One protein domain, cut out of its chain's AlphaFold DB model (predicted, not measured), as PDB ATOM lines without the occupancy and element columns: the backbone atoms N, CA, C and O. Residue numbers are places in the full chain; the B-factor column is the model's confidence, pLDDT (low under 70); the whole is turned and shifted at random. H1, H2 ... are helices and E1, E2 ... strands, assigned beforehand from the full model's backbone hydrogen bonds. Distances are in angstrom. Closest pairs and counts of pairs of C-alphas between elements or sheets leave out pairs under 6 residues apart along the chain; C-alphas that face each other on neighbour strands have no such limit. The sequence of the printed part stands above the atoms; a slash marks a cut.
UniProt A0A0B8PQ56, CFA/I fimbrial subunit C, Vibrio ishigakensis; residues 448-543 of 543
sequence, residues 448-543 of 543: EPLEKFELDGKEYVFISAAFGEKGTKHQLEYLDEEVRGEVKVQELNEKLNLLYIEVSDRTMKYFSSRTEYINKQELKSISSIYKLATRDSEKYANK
ATOM      1  N   GLU A 448      47.374 -65.338 155.060       83.25
ATOM      2  CA  GLU A 448      46.493 -64.238 155.437       83.25
ATOM      3  C   GLU A 448      47.276 -63.125 156.162       83.25
ATOM      4  O   GLU A 448      48.330 -63.365 156.762       83.25
ATOM      5  N   PRO A 449      46.794 -61.868 156.131       84.00
ATOM      6  CA  PRO A 449      47.404 -60.778 156.874       84.00
ATOM      7  C   PRO A 449      47.615 -61.119 158.351       84.00
ATOM      8  O   PRO A 449      46.698 -61.549 159.054       84.00
ATOM      9  N   LEU A 450      48.820 -60.823 158.836       82.75
ATOM     10  CA  LEU A 450      49.327 -61.084 160.185       82.75
ATOM     11  C   LEU A 450      49.632 -62.556 160.498       82.75
ATOM     12  O   LEU A 450      49.948 -62.873 161.649       82.75
ATOM     13  N   GLU A 451      49.578 -63.447 159.509       84.88
ATOM     14  CA  GLU A 451      50.076 -64.811 159.652       84.88
ATOM     15  C   GLU A 451      51.586 -64.890 159.452       84.88
ATOM     16  O   GLU A 451      52.229 -64.015 158.862       84.88
ATOM     17  N   LYS A 452      52.161 -65.956 160.004       86.50
ATOM     18  CA  LYS A 452      53.587 -66.218 159.911       86.50
ATOM     19  C   LYS A 452      53.898 -67.098 158.712       86.50
ATOM     20  O   LYS A 452      53.155 -68.029 158.426       86.50
ATOM     21  N   PHE A 453      55.034 -66.845 158.082       86.12
ATOM     22  CA  PHE A 453      55.562 -67.673 157.006       86.12
ATOM     23  C   PHE A 453      57.083 -67.749 157.074       86.12
ATOM     24  O   PHE A 453      57.729 -66.924 157.722       86.12
ATOM     25  N   GLU A 454      57.658 -68.746 156.415       83.19
ATOM     26  CA  GLU A 454      59.101 -68.952 156.366       83.19
ATOM     27  C   GLU A 454      59.658 -68.530 155.001       83.19
ATOM     28  O   GLU A 454      59.092 -68.858 153.960       83.19
ATOM     29  N   LEU A 455      60.770 -67.794 155.014       82.06
ATOM     30  CA  LEU A 455      61.530 -67.393 153.828       82.06
ATOM     31  C   LEU A 455      63.026 -67.465 154.167       82.06
ATOM     32  O   LEU A 455      63.454 -66.909 155.180       82.06
ATOM     33  N   ASP A 456      63.821 -68.162 153.352       79.25
ATOM     34  CA  ASP A 456      65.267 -68.366 153.567       79.25
ATOM     35  C   ASP A 456      65.649 -68.872 154.980       79.25
ATOM     36  O   ASP A 456      66.645 -68.441 155.573       79.25
ATOM     37  N   GLY A 457      64.844 -69.764 155.569       78.12
ATOM     38  CA  GLY A 457      65.092 -70.304 156.915       78.12
ATOM     39  C   GLY A 457      64.815 -69.322 158.060       78.12
ATOM     40  O   GLY A 457      65.277 -69.531 159.186       78.12
ATOM     41  N   LYS A 458      64.109 -68.219 157.784       85.62
ATOM     42  CA  LYS A 458      63.706 -67.201 158.761       85.62
ATOM     43  C   LYS A 458      62.191 -67.039 158.781       85.62
ATOM     44  O   LYS A 458      61.542 -67.074 157.742       85.62
ATOM     45  N   GLU A 459      61.641 -66.808 159.970       88.44
ATOM     46  CA  GLU A 459      60.208 -66.586 160.165       88.44
ATOM     47  C   GLU A 459      59.873 -65.096 159.964       88.44
ATOM     48  O   GLU A 459      60.525 -64.208 160.524       88.44
ATOM     49  N   TYR A 460      58.845 -64.816 159.171       89.31
ATOM     50  CA  TYR A 460      58.329 -63.485 158.863       89.31
ATOM     51  C   TYR A 460      56.833 -63.414 159.168       89.31
ATOM     52  O   TYR A 460      56.139 -64.424 159.142       89.31
ATOM     53  N   VAL A 461      56.323 -62.215 159.444       87.94
ATOM     54  CA  VAL A 461      54.888 -61.921 159.512       87.94
ATOM     55  C   VAL A 461      54.484 -61.234 158.216       87.94
ATOM     56  O   VAL A 461      55.052 -60.195 157.861       87.94
ATOM     57  N   PHE A 462      53.508 -61.801 157.512       87.62
ATOM     58  CA  PHE A 462      52.918 -61.180 156.332       87.62
ATOM     59  C   PHE A 462      52.028 -60.009 156.754       87.62
ATOM     60  O   PHE A 462      51.204 -60.147 157.653       87.62
ATOM     61  N   ILE A 463      52.195 -58.837 156.141       86.88
ATOM     62  CA  ILE A 463      51.413 -57.644 156.489       86.88
ATOM     63  C   ILE A 463      50.271 -57.441 155.504       86.88
ATOM     64  O   ILE A 463      49.112 -57.437 155.902       86.88
ATOM     65  N   SER A 464      50.594 -57.232 154.231       86.69
ATOM     66  CA  SER A 464      49.610 -57.006 153.175       86.69
ATOM     67  C   SER A 464      50.269 -57.143 151.812       86.69
ATOM     68  O   SER A 464      51.462 -56.878 151.649       86.69
ATOM     69  N   ALA A 465      49.464 -57.465 150.811       84.44
ATOM     70  CA  ALA A 465      49.792 -57.204 149.419       84.44
ATOM     71  C   ALA A 465      49.366 -55.768 149.037       84.44
ATOM     72  O   ALA A 465      48.493 -55.181 149.689       84.44
ATOM     73  N   ALA A 466      49.981 -55.168 148.013       82.19
ATOM     74  CA  ALA A 466      49.666 -53.809 147.566       82.19
ATOM     75  C   ALA A 466      49.955 -53.581 146.071       82.19
ATOM     76  O   ALA A 466      51.021 -53.951 145.586       82.19
ATOM     77  N   PHE A 467      49.043 -52.909 145.353       75.62
ATOM     78  CA  PHE A 467      49.242 -52.548 143.942       75.62
ATOM     79  C   PHE A 467      49.968 -51.202 143.774       75.62
ATOM     80  O   PHE A 467      49.454 -50.148 144.168       75.62
ATOM     81  N   GLY A 468      51.128 -51.237 143.124       75.12
ATOM     82  CA  GLY A 468      51.931 -50.094 142.716       75.12
ATOM     83  C   GLY A 468      52.477 -49.281 143.888       75.12
ATOM     84  O   GLY A 468      52.141 -49.488 145.052       75.12
ATOM     85  N   GLU A 469      53.304 -48.288 143.577       78.50
ATOM     86  CA  GLU A 469      53.965 -47.455 144.589       78.50
ATOM     87  C   GLU A 469      52.959 -46.714 145.497       78.50
ATOM     88  O   GLU A 469      53.151 -46.603 146.710       78.50
ATOM     89  N   LYS A 470      51.829 -46.264 144.928       80.69
ATOM     90  CA  LYS A 470      50.751 -45.598 145.680       80.69
ATOM     91  C   LYS A 470      50.060 -46.538 146.666       80.69
ATOM     92  O   LYS A 470      49.825 -46.133 147.802       80.69
ATOM     93  N   GLY A 471      49.744 -47.766 146.248       78.56
ATOM     94  CA  GLY A 471      49.121 -48.760 147.119       78.56
ATOM     95  C   GLY A 471      50.062 -49.182 148.239       78.56
ATOM     96  O   GLY A 471      49.646 -49.227 149.392       78.56
ATOM     97  N   THR A 472      51.344 -49.400 147.928       82.69
ATOM     98  CA  THR A 472      52.373 -49.724 148.929       82.69
ATOM     99  C   THR A 472      52.503 -48.615 149.962       82.69
ATOM    100  O   THR A 472      52.498 -48.878 151.163       82.69
ATOM    101  N   LYS A 473      52.566 -47.354 149.515       83.50
ATOM    102  CA  LYS A 473      52.652 -46.206 150.421       83.50
ATOM    103  C   LYS A 473      51.426 -46.102 151.326       83.50
ATOM    104  O   LYS A 473      51.595 -45.868 152.518       83.50
ATOM    105  N   HIS A 474      50.233 -46.310 150.769       81.88
ATOM    106  CA  HIS A 474      48.984 -46.307 151.523       81.88
ATOM    107  C   HIS A 474      48.944 -47.432 152.568       81.88
ATOM    108  O   HIS A 474      48.623 -47.177 153.721       81.88
ATOM    109  N   GLN A 475      49.365 -48.650 152.208       81.00
ATOM    110  CA  GLN A 475      49.442 -49.776 153.148       81.00
ATOM    111  C   GLN A 475      50.456 -49.531 154.279       81.00
ATOM    112  O   GLN A 475      50.196 -49.853 155.436       81.00
ATOM    113  N   LEU A 476      51.584 -48.880 153.981       82.56
ATOM    114  CA  LEU A 476      52.576 -48.486 154.988       82.56
ATOM    115  C   LEU A 476      52.099 -47.364 155.928       82.56
ATOM    116  O   LEU A 476      52.684 -47.203 156.996       82.56
ATOM    117  N   GLU A 477      51.099 -46.562 155.546       82.44
ATOM    118  CA  GLU A 477      50.530 -45.502 156.398       82.44
ATOM    119  C   GLU A 477      49.634 -46.053 157.518       82.44
ATOM    120  O   GLU A 477      49.456 -45.375 158.527       82.44
ATOM    121  N   TYR A 478      49.137 -47.289 157.385       75.88
ATOM    122  CA  TYR A 478      48.365 -47.979 158.429       75.88
ATOM    123  C   TYR A 478      49.229 -48.611 159.526       75.88
ATOM    124  O   TYR A 478      48.704 -49.099 160.528       75.88
ATOM    125  N   LEU A 479      50.549 -48.619 159.348       75.44
ATOM    126  CA  LEU A 479      51.490 -49.121 160.340       75.44
ATOM    127  C   LEU A 479      52.055 -47.965 161.160       75.44
ATOM    128  O   LEU A 479      52.376 -46.904 160.623       75.44
ATOM    129  N   ASP A 480      52.242 -48.192 162.460       73.62
ATOM    130  CA  ASP A 480      52.931 -47.230 163.314       73.62
ATOM    131  C   ASP A 480      54.360 -46.960 162.814       73.62
ATOM    132  O   ASP A 480      55.054 -47.863 162.332       73.62
ATOM    133  N   GLU A 481      54.839 -45.725 163.005       71.31
ATOM    134  CA  GLU A 481      56.190 -45.305 162.598       71.31
ATOM    135  C   GLU A 481      57.297 -46.219 163.153       71.31
ATOM    136  O   GLU A 481      58.310 -46.426 162.486       71.31
ATOM    137  N   GLU A 482      57.092 -46.809 164.337       69.12
ATOM    138  CA  GLU A 482      58.060 -47.708 164.980       69.12
ATOM    139  C   GLU A 482      58.291 -49.024 164.228       69.12
ATOM    140  O   GLU A 482      59.367 -49.603 164.365       69.12
ATOM    141  N   VAL A 483      57.304 -49.496 163.461       75.00
ATOM    142  CA  VAL A 483      57.349 -50.781 162.738       75.00
ATOM    143  C   VAL A 483      57.485 -50.563 161.237       75.00
ATOM    144  O   VAL A 483      58.078 -51.383 160.542       75.00
ATOM    145  N   ARG A 484      57.029 -49.411 160.733       79.69
ATOM    146  CA  ARG A 484      57.121 -49.024 159.319       79.69
ATOM    147  C   ARG A 484      58.543 -49.119 158.754       79.69
ATOM    148  O   ARG A 484      58.702 -49.510 157.603       79.69
ATOM    149  N   GLY A 485      59.563 -48.786 159.547       76.19
ATOM    150  CA  GLY A 485      60.972 -48.875 159.138       76.19
ATOM    151  C   GLY A 485      61.545 -50.298 159.080       76.19
ATOM    152  O   GLY A 485      62.626 -50.489 158.533       76.19
ATOM    153  N   GLU A 486      60.841 -51.283 159.639       82.00
ATOM    154  CA  GLU A 486      61.255 -52.693 159.679       82.00
ATOM    155  C   GLU A 486      60.537 -53.547 158.612       82.00
ATOM    156  O   GLU A 486      60.884 -54.712 158.411       82.00
ATOM    157  N   VAL A 487      59.560 -52.972 157.899       86.44
ATOM    158  CA  VAL A 487      58.841 -53.646 156.813       86.44
ATOM    159  C   VAL A 487      59.744 -53.798 155.596       86.44
ATOM    160  O   VAL A 487      60.233 -52.821 155.028       86.44
ATOM    161  N   LYS A 488      59.913 -55.041 155.158       86.88
ATOM    162  CA  LYS A 488      60.507 -55.389 153.873       86.88
ATOM    163  C   LYS A 488      59.416 -55.317 152.807       86.88
ATOM    164  O   LYS A 488      58.324 -55.857 152.990       86.88
ATOM    165  N   VAL A 489      59.720 -54.622 151.714       86.19
ATOM    166  CA  VAL A 489      58.869 -54.550 150.524       86.19
ATOM    167  C   VAL A 489      59.533 -55.388 149.444       86.19
ATOM    168  O   VAL A 489      60.630 -55.054 149.001       86.19
ATOM    169  N   GLN A 490      58.877 -56.472 149.048       84.44
ATOM    170  CA  GLN A 490      59.306 -57.307 147.935       84.44
ATOM    171  C   GLN A 490      58.439 -56.995 146.725       84.44
ATOM    172  O   GLN A 490      57.225 -57.201 146.754       84.44
ATOM    173  N   GLU A 491      59.071 -56.500 145.668       77.31
ATOM    174  CA  GLU A 491      58.417 -56.321 144.379       77.31
ATOM    175  C   GLU A 491      58.307 -57.683 143.691       77.31
ATOM    176  O   GLU A 491      59.283 -58.433 143.581       77.31
ATOM    177  N   LEU A 492      57.082 -58.019 143.305       68.81
ATOM    178  CA  LEU A 492      56.712 -59.295 142.708       68.81
ATOM    179  C   LEU A 492      56.687 -59.189 141.178       68.81
ATOM    180  O   LEU A 492      57.168 -60.058 140.457       68.81
ATOM    181  N   ASN A 493      56.137 -58.077 140.701       66.81
ATOM    182  CA  ASN A 493      56.202 -57.586 139.332       66.81
ATOM    183  C   ASN A 493      56.035 -56.055 139.358       66.81
ATOM    184  O   ASN A 493      55.847 -55.478 140.427       66.81
ATOM    185  N   GLU A 494      55.998 -55.409 138.187       63.81
ATOM    186  CA  GLU A 494      55.862 -53.943 138.059       63.81
ATOM    187  C   GLU A 494      54.591 -53.364 138.720       63.81
ATOM    188  O   GLU A 494      54.428 -52.146 138.836       63.81
ATOM    189  N   LYS A 495      53.650 -54.221 139.139       69.75
ATOM    190  CA  LYS A 495      52.351 -53.831 139.683       69.75
ATOM    191  C   LYS A 495      52.149 -54.266 141.128       69.75
ATOM    192  O   LYS A 495      51.406 -53.577 141.811       69.75
ATOM    193  N   LEU A 496      52.752 -55.338 141.633       76.25
ATOM    194  CA  LEU A 496      52.445 -55.893 142.952       76.25
ATOM    195  C   LEU A 496      53.657 -55.871 143.885       76.25
ATOM    196  O   LEU A 496      54.728 -56.376 143.565       76.25
ATOM    197  N   ASN A 497      53.433 -55.350 145.086       84.12
ATOM    198  CA  ASN A 497      54.379 -55.350 146.188       84.12
ATOM    199  C   ASN A 497      53.827 -56.152 147.361       84.12
ATOM    200  O   ASN A 497      52.645 -56.051 147.700       84.12
ATOM    201  N   LEU A 498      54.703 -56.896 148.025       85.44
ATOM    202  CA  LEU A 498      54.389 -57.635 149.238       85.44
ATOM    203  C   LEU A 498      55.131 -57.039 150.419       85.44
ATOM    204  O   LEU A 498      56.330 -56.778 150.353       85.44
ATOM    205  N   LEU A 499      54.389 -56.815 151.497       89.00
ATOM    206  CA  LEU A 499      54.884 -56.198 152.711       89.00
ATOM    207  C   LEU A 499      54.959 -57.268 153.796       89.00
ATOM    208  O   LEU A 499      53.946 -57.881 154.138       89.00
ATOM    209  N   TYR A 500      56.145 -57.482 154.353       89.44
ATOM    210  CA  TYR A 500      56.365 -58.429 155.446       89.44
ATOM    211  C   TYR A 500      57.467 -57.954 156.389       89.44
ATOM    212  O   TYR A 500      58.284 -57.104 156.045       89.44
ATOM    213  N   ILE A 501      57.498 -58.496 157.601       89.81
ATOM    214  CA  ILE A 501      58.450 -58.104 158.645       89.81
ATOM    215  C   ILE A 501      59.051 -59.330 159.324       89.81
ATOM    216  O   ILE A 501      58.363 -60.319 159.549       89.81
ATOM    217  N   GLU A 502      60.347 -59.285 159.626       89.38
ATOM    218  CA  GLU A 502      61.051 -60.394 160.283       89.38
ATOM    219  C   GLU A 502      60.522 -60.582 161.711       89.38
ATOM    220  O   GLU A 502      60.314 -59.613 162.453       89.38
ATOM    221  N   VAL A 503      60.274 -61.833 162.102       87.25
ATOM    222  CA  VAL A 503      59.812 -62.152 163.452       87.25
ATOM    223  C   VAL A 503      60.931 -61.841 164.445       87.25
ATOM    224  O   VAL A 503      62.026 -62.393 164.392       87.25
ATOM    225  N   SER A 504      60.629 -60.959 165.392       84.19
ATOM    226  CA  SER A 504      61.474 -60.639 166.542       84.19
ATOM    227  C   SER A 504      60.606 -60.483 167.791       84.19
ATOM    228  O   SER A 504      59.395 -60.266 167.680       84.19
ATOM    229  N   ASP A 505      61.201 -60.525 168.986       78.25
ATOM    230  CA  ASP A 505      60.479 -60.263 170.244       78.25
ATOM    231  C   ASP A 505      59.742 -58.912 170.216       78.25
ATOM    232  O   ASP A 505      58.655 -58.765 170.779       78.25
ATOM    233  N   ARG A 506      60.310 -57.923 169.512       77.94
ATOM    234  CA  ARG A 506      59.713 -56.599 169.310       77.94
ATOM    235  C   ARG A 506      58.501 -56.670 168.379       77.94
ATOM    236  O   ARG A 506      57.427 -56.198 168.752       77.94
ATOM    237  N   THR A 507      58.660 -57.306 167.222       76.44
ATOM    238  CA  THR A 507      57.609 -57.519 166.215       76.44
ATOM    239  C   THR A 507      56.418 -58.273 166.814       76.44
ATOM    240  O   THR A 507      55.267 -57.858 166.687       76.44
ATOM    241  N   MET A 508      56.686 -59.349 167.559       75.31
ATOM    242  CA  MET A 508      55.652 -60.165 168.197       75.31
ATOM    243  C   MET A 508      54.930 -59.415 169.315       75.31
ATOM    244  O   MET A 508      53.712 -59.543 169.457       75.31
ATOM    245  N   LYS A 509      55.641 -58.587 170.090       76.25
ATOM    246  CA  LYS A 509      55.030 -57.724 171.110       76.25
ATOM    247  C   LYS A 509      54.138 -56.645 170.492       76.25
ATOM    248  O   LYS A 509      53.096 -56.324 171.058       76.25
ATOM    249  N   TYR A 510      54.506 -56.112 169.330       77.25
ATOM    250  CA  TYR A 510      53.682 -55.156 168.592       77.25
ATOM    251  C   TYR A 510      52.358 -55.783 168.139       77.25
ATOM    252  O   TYR A 510      51.289 -55.314 168.536       77.25
ATOM    253  N   PHE A 511      52.404 -56.901 167.410       74.94
ATOM    254  CA  PHE A 511      51.181 -57.538 166.907       74.94
ATOM    255  C   PHE A 511      50.315 -58.139 168.020       74.94
ATOM    256  O   PHE A 511      49.092 -58.101 167.923       74.94
ATOM    257  N   SER A 512      50.903 -58.610 169.125       71.81
ATOM    258  CA  SER A 512      50.130 -59.091 170.285       71.81
ATOM    259  C   SER A 512      49.494 -57.981 171.131       71.81
ATOM    260  O   SER A 512      48.513 -58.251 171.818       71.81
ATOM    261  N   SER A 513      50.006 -56.743 171.090       68.19
ATOM    262  CA  SER A 513      49.472 -55.614 171.876       68.19
ATOM    263  C   SER A 513      48.559 -54.666 171.092       68.19
ATOM    264  O   SER A 513      47.828 -53.895 171.709       68.19
ATOM    265  N   ARG A 514      48.587 -54.710 169.751       67.44
ATOM    266  CA  ARG A 514      47.817 -53.806 168.872       67.44
ATOM    267  C   ARG A 514      46.948 -54.507 167.824       67.44
ATOM    268  O   ARG A 514      46.414 -53.840 166.942       67.44
ATOM    269  N   THR A 515      46.740 -55.821 167.924       58.53
ATOM    270  CA  THR A 515      45.870 -56.578 166.997       58.53
ATOM    271  C   THR A 515      44.425 -56.064 166.958       58.53
ATOM    272  O   THR A 515      43.755 -56.268 165.952       58.53
ATOM    273  N   GLU A 516      43.961 -55.364 168.000       54.84
ATOM    274  CA  GLU A 516      42.644 -54.703 168.044       54.84
ATOM    275  C   GLU A 516      42.580 -53.356 167.289       54.84
ATOM    276  O   GLU A 516      41.487 -52.911 166.953       54.84
ATOM    277  N   TYR A 517      43.720 -52.709 167.001       56.78
ATOM    278  CA  TYR A 517      43.780 -51.397 166.329       56.78
ATOM    279  C   TYR A 517      44.101 -51.480 164.832       56.78
ATOM    280  O   TYR A 517      43.825 -50.537 164.093       56.78
ATOM    281  N   ILE A 518      44.672 -52.595 164.374       64.06
ATOM    282  CA  ILE A 518      44.917 -52.840 162.952       64.06
ATOM    283  C   ILE A 518      43.602 -53.310 162.332       64.06
ATOM    284  O   ILE A 518      43.140 -54.422 162.600       64.06
ATOM    285  N   ASN A 519      42.986 -52.466 161.501       63.84
ATOM    286  CA  ASN A 519      41.774 -52.842 160.787       63.84
ATOM    287  C   ASN A 519      42.099 -53.936 159.760       63.84
ATOM    288  O   ASN A 519      42.538 -53.658 158.645       63.84
ATOM    289  N   LYS A 520      41.861 -55.201 160.129       62.78
ATOM    290  CA  LYS A 520      42.092 -56.363 159.257       62.78
ATOM    291  C   LYS A 520      41.326 -56.296 157.929       62.78
ATOM    292  O   LYS A 520      41.690 -57.016 157.015       62.78
ATOM    293  N   GLN A 521      40.291 -55.457 157.811       61.25
ATOM    294  CA  GLN A 521      39.556 -55.266 156.555       61.25
ATOM    295  C   GLN A 521      40.307 -54.405 155.526       61.25
ATOM    296  O   GLN A 521      39.959 -54.438 154.348       61.25
ATOM    297  N   GLU A 522      41.311 -53.629 155.947       70.06
ATOM    298  CA  GLU A 522      42.101 -52.761 155.056       70.06
ATOM    299  C   GLU A 522      43.424 -53.403 154.615       70.06
ATOM    300  O   GLU A 522      43.951 -53.060 153.550       70.06
ATOM    301  N   LEU A 523      43.914 -54.381 155.386       78.56
ATOM    302  CA  LEU A 523      44.982 -55.278 154.955       78.56
ATOM    303  C   LEU A 523      44.421 -56.279 153.952       78.56
ATOM    304  O   LEU A 523      43.357 -56.862 154.157       78.56
ATOM    305  N   LYS A 524      45.152 -56.489 152.865       78.44
ATOM    306  CA  LYS A 524      44.711 -57.375 151.798       78.44
ATOM    307  C   LYS A 524      45.610 -58.600 151.734       78.44
ATOM    308  O   LYS A 524      46.827 -58.474 151.583       78.44
ATOM    309  N   SER A 525      44.998 -59.780 151.812       77.06
ATOM    310  CA  SER A 525      45.648 -61.025 151.412       77.06
ATOM    311  C   SER A 525      45.949 -60.999 149.916       77.06
ATOM    312  O   SER A 525      45.291 -60.280 149.154       77.06
ATOM    313  N   ILE A 526      46.908 -61.814 149.487       72.88
ATOM    314  CA  ILE A 526      47.236 -61.980 148.069       72.88
ATOM    315  C   ILE A 526      45.967 -62.375 147.292       72.88
ATOM    316  O   ILE A 526      45.590 -61.690 146.345       72.88
ATOM    317  N   SER A 527      45.219 -63.370 147.776       66.56
ATOM    318  CA  SER A 527      43.970 -63.845 147.159       66.56
ATOM    319  C   SER A 527      42.863 -62.773 147.075       66.56
ATOM    320  O   SER A 527      42.126 -62.705 146.090       66.56
ATOM    321  N   SER A 528      42.750 -61.885 148.072       69.50
ATOM    322  CA  SER A 528      41.727 -60.824 148.102       69.50
ATOM    323  C   SER A 528      41.999 -59.670 147.130       69.50
ATOM    324  O   SER A 528      41.059 -59.089 146.584       69.50
ATOM    325  N   ILE A 529      43.271 -59.346 146.877       63.81
ATOM    326  CA  ILE A 529      43.660 -58.328 145.893       63.81
ATOM    327  C   ILE A 529      43.229 -58.737 144.488       63.81
ATOM    328  O   ILE A 529      42.752 -57.906 143.714       63.81
ATOM    329  N   TYR A 530      43.340 -60.020 144.180       61.06
ATOM    330  CA  TYR A 530      43.066 -60.529 142.849       61.06
ATOM    331  C   TYR A 530      41.581 -60.700 142.532       61.06
ATOM    332  O   TYR A 530      41.164 -60.421 141.409       61.06
ATOM    333  N   LYS A 531      40.753 -61.015 143.537       57.78
ATOM    334  CA  LYS A 531      39.281 -60.960 143.414       57.78
ATOM    335  C   LYS A 531      38.742 -59.541 143.173       57.78
ATOM    336  O   LYS A 531      37.601 -59.377 142.756       57.78
ATOM    337  N   LEU A 532      39.528 -58.507 143.488       51.56
ATOM    338  CA  LEU A 532      39.169 -57.106 143.243       51.56
ATOM    339  C   LEU A 532      39.644 -56.616 141.869       51.56
ATOM    340  O   LEU A 532      38.923 -55.855 141.233       51.56
ATOM    341  N   ALA A 533      40.808 -57.074 141.397       47.97
ATOM    342  CA  ALA A 533      41.326 -56.731 140.070       47.97
ATOM    343  C   ALA A 533      40.423 -57.247 138.932       47.97
ATOM    344  O   ALA A 533      40.211 -56.534 137.957       47.97
ATOM    345  N   THR A 534      39.827 -58.428 139.111       45.09
ATOM    346  CA  THR A 534      38.848 -59.038 138.190       45.09
ATOM    347  C   THR A 534      37.498 -58.308 138.154       45.09
ATOM    348  O   THR A 534      36.832 -58.288 137.130       45.09
ATOM    349  N   ARG A 535      37.091 -57.627 139.236       42.38
ATOM    350  CA  ARG A 535      35.847 -56.827 139.270       42.38
ATOM    351  C   ARG A 535      35.974 -55.448 138.633       42.38
ATOM    352  O   ARG A 535      34.988 -54.892 138.149       42.38
ATOM    353  N   ASP A 536      37.161 -54.848 138.685       35.94
ATOM    354  CA  ASP A 536      37.373 -53.539 138.068       35.94
ATOM    355  C   ASP A 536      37.480 -53.651 136.535       35.94
ATOM    356  O   ASP A 536      37.063 -52.713 135.856       35.94
ATOM    357  N   SER A 537      37.910 -54.791 135.972       35.84
ATOM    358  CA  SER A 537      37.868 -55.057 134.522       35.84
ATOM    359  C   SER A 537      36.437 -55.251 133.982       35.84
ATOM    360  O   SER A 537      36.112 -54.693 132.929       35.84
ATOM    361  N   GLU A 538      35.519 -55.873 134.738       34.72
ATOM    362  CA  GLU A 538      34.084 -55.970 134.382       34.72
ATOM    363  C   GLU A 538      33.416 -54.596 134.179       34.72
ATOM    364  O   GLU A 538      32.492 -54.427 133.374       34.72
ATOM    365  N   LYS A 539      33.889 -53.571 134.901       28.27
ATOM    366  CA  LYS A 539      33.334 -52.213 134.839       28.27
ATOM    367  C   LYS A 539      33.733 -51.450 133.573       28.27
ATOM    368  O   LYS A 539      33.099 -50.441 133.253       28.27
ATOM    369  N   TYR A 540      34.763 -51.920 132.868       29.66
ATOM    370  CA  TYR A 540      35.223 -51.367 131.593       29.66
ATOM    371  C   TYR A 540      34.835 -52.232 130.385       29.66
ATOM    372  O   TYR A 540      34.821 -51.704 129.277       29.66
ATOM    373  N   ALA A 541      34.442 -53.494 130.590       29.20
ATOM    374  CA  ALA A 541      33.882 -54.356 129.544       29.20
ATOM    375  C   ALA A 541      32.385 -54.090 129.262       29.20
ATOM    376  O   ALA A 541      31.914 -54.327 128.154       29.20
ATOM    377  N   ASN A 542      31.638 -53.537 130.228       27.39
ATOM    378  CA  ASN A 542      30.218 -53.177 130.075       27.39
ATOM    379  C   ASN A 542      29.985 -51.688 129.747       27.39
ATOM    380  O   ASN A 542      29.069 -51.058 130.292       27.39
ATOM    381  N   LYS A 543      30.808 -51.096 128.871       26.64
ATOM    382  CA  LYS A 543      30.589 -49.731 128.376       26.64
ATOM    383  C   LYS A 543      30.665 -49.598 126.868       26.64
ATOM    384  O   LYS A 543      31.648 -50.100 126.287       26.64
TER     385      LYS A 543
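What this domain is: This is residues 448 to 543 of the 543 residues of the protein "CFA/I fimbrial subunit C" of Vibrio ishigakensis (UniProt A0A0B8PQ56). A strongly twisted sheet of four strands has the helix H1 packed on one face, while the helix H4 starts over the opposite face and runs off it, its residues 534 to 541 sticking out with the last two residues as a free arm. E2 bends by 61 degrees at residue 461, and E1 pairs with its first part; the short H2 lies near H3, which only grazes the sheet. The printed part has 96 residues, with four named helices and four named strands in the order E1 E2 H1 H2 E3 E4 H3 H4, of mixed class. The sheet runs E1 E2 E4 E3, all antiparallel. The whole is elongated, spanning 52 by 30 by 20 A, and only just compact, close to loose, with a radius of gyration of the C-alphas of 14.6 A.

Where its parts are: E1 is residues 452 to 455, from C-alpha 452 at (53.587, -66.218, 159.911), 10.1 A long. E2 is residues 458 to 467, 25.4 A. E4 is residues 496 to 502, 19.9 A, and E3 is residues 487 to 491, 12.7 A. H1 is residues 468 to 477, 14.5 A; H2 is residues 481 to 484, 5.0 A; H3 is residues 505 to 514, 14.3 A. H4 is residues 526 to 541, 24.1 A, ending with C-alpha 541 at (33.882, -54.356, 129.544).

How they stand to each other: E2 and E4, the inner strands, are antiparallel at 152 degrees, with N 463 and O 499 2.8 A apart. E4 and the edge strand E3 form a hairpin, with N 490 and O 498 at 2.9 A. E1, the other edge strand, forms a hairpin with E2, with N 453 and O 460 at 2.9 A. E2, H1 H2 and E3 make a split strand-helix-strand unit, two strands running the same way with E4 between them, its crossover right-handed. H1 is on the sheet at a height of 8.0 A, over E2 and E4, and runs only just along the strands, at 28 degrees to E4 on the local plane; its closest C-alphas to E2 are those of Thr 472 and Ala 466, 5.1 A apart. H4 is on the opposite face at a height of 9.5 A, over E2 and along it at 9 degrees on the local plane; the closest C-alphas are those of Ile 526 and Ala 465, 5.6 A apart. H3 only grazes the sheet, with residues 507 to 511. H2 is not on the sheet, and is close to but not clearly touching H3, the closest C-alphas being those of Val 483 and Thr 507, 7.6 A apart. In H1 and H3 every O i to N i+4 pair is within hydrogen-bond range; in H4 it is 5 of 12, beside 6 of 13 O i to N i+3 pairs, and H2 is too short for an i+4 pair.

The domain as a whole: The C-alphas of Asp 505 and Lys 543, the two farthest apart, are 52.5 A apart. Without residues 534 to 543, which stand free, the body spans 35 by 30 by 21 A. The printed part has no cut and ends at the chain's last residue; the link from H3 to H4, 11 residues, is long, and the others are tight. Mean pLDDT of the printed part is 72.2, with residues 513 to 521 and 527 to 543 among those under 70; H4 has a mean of 48.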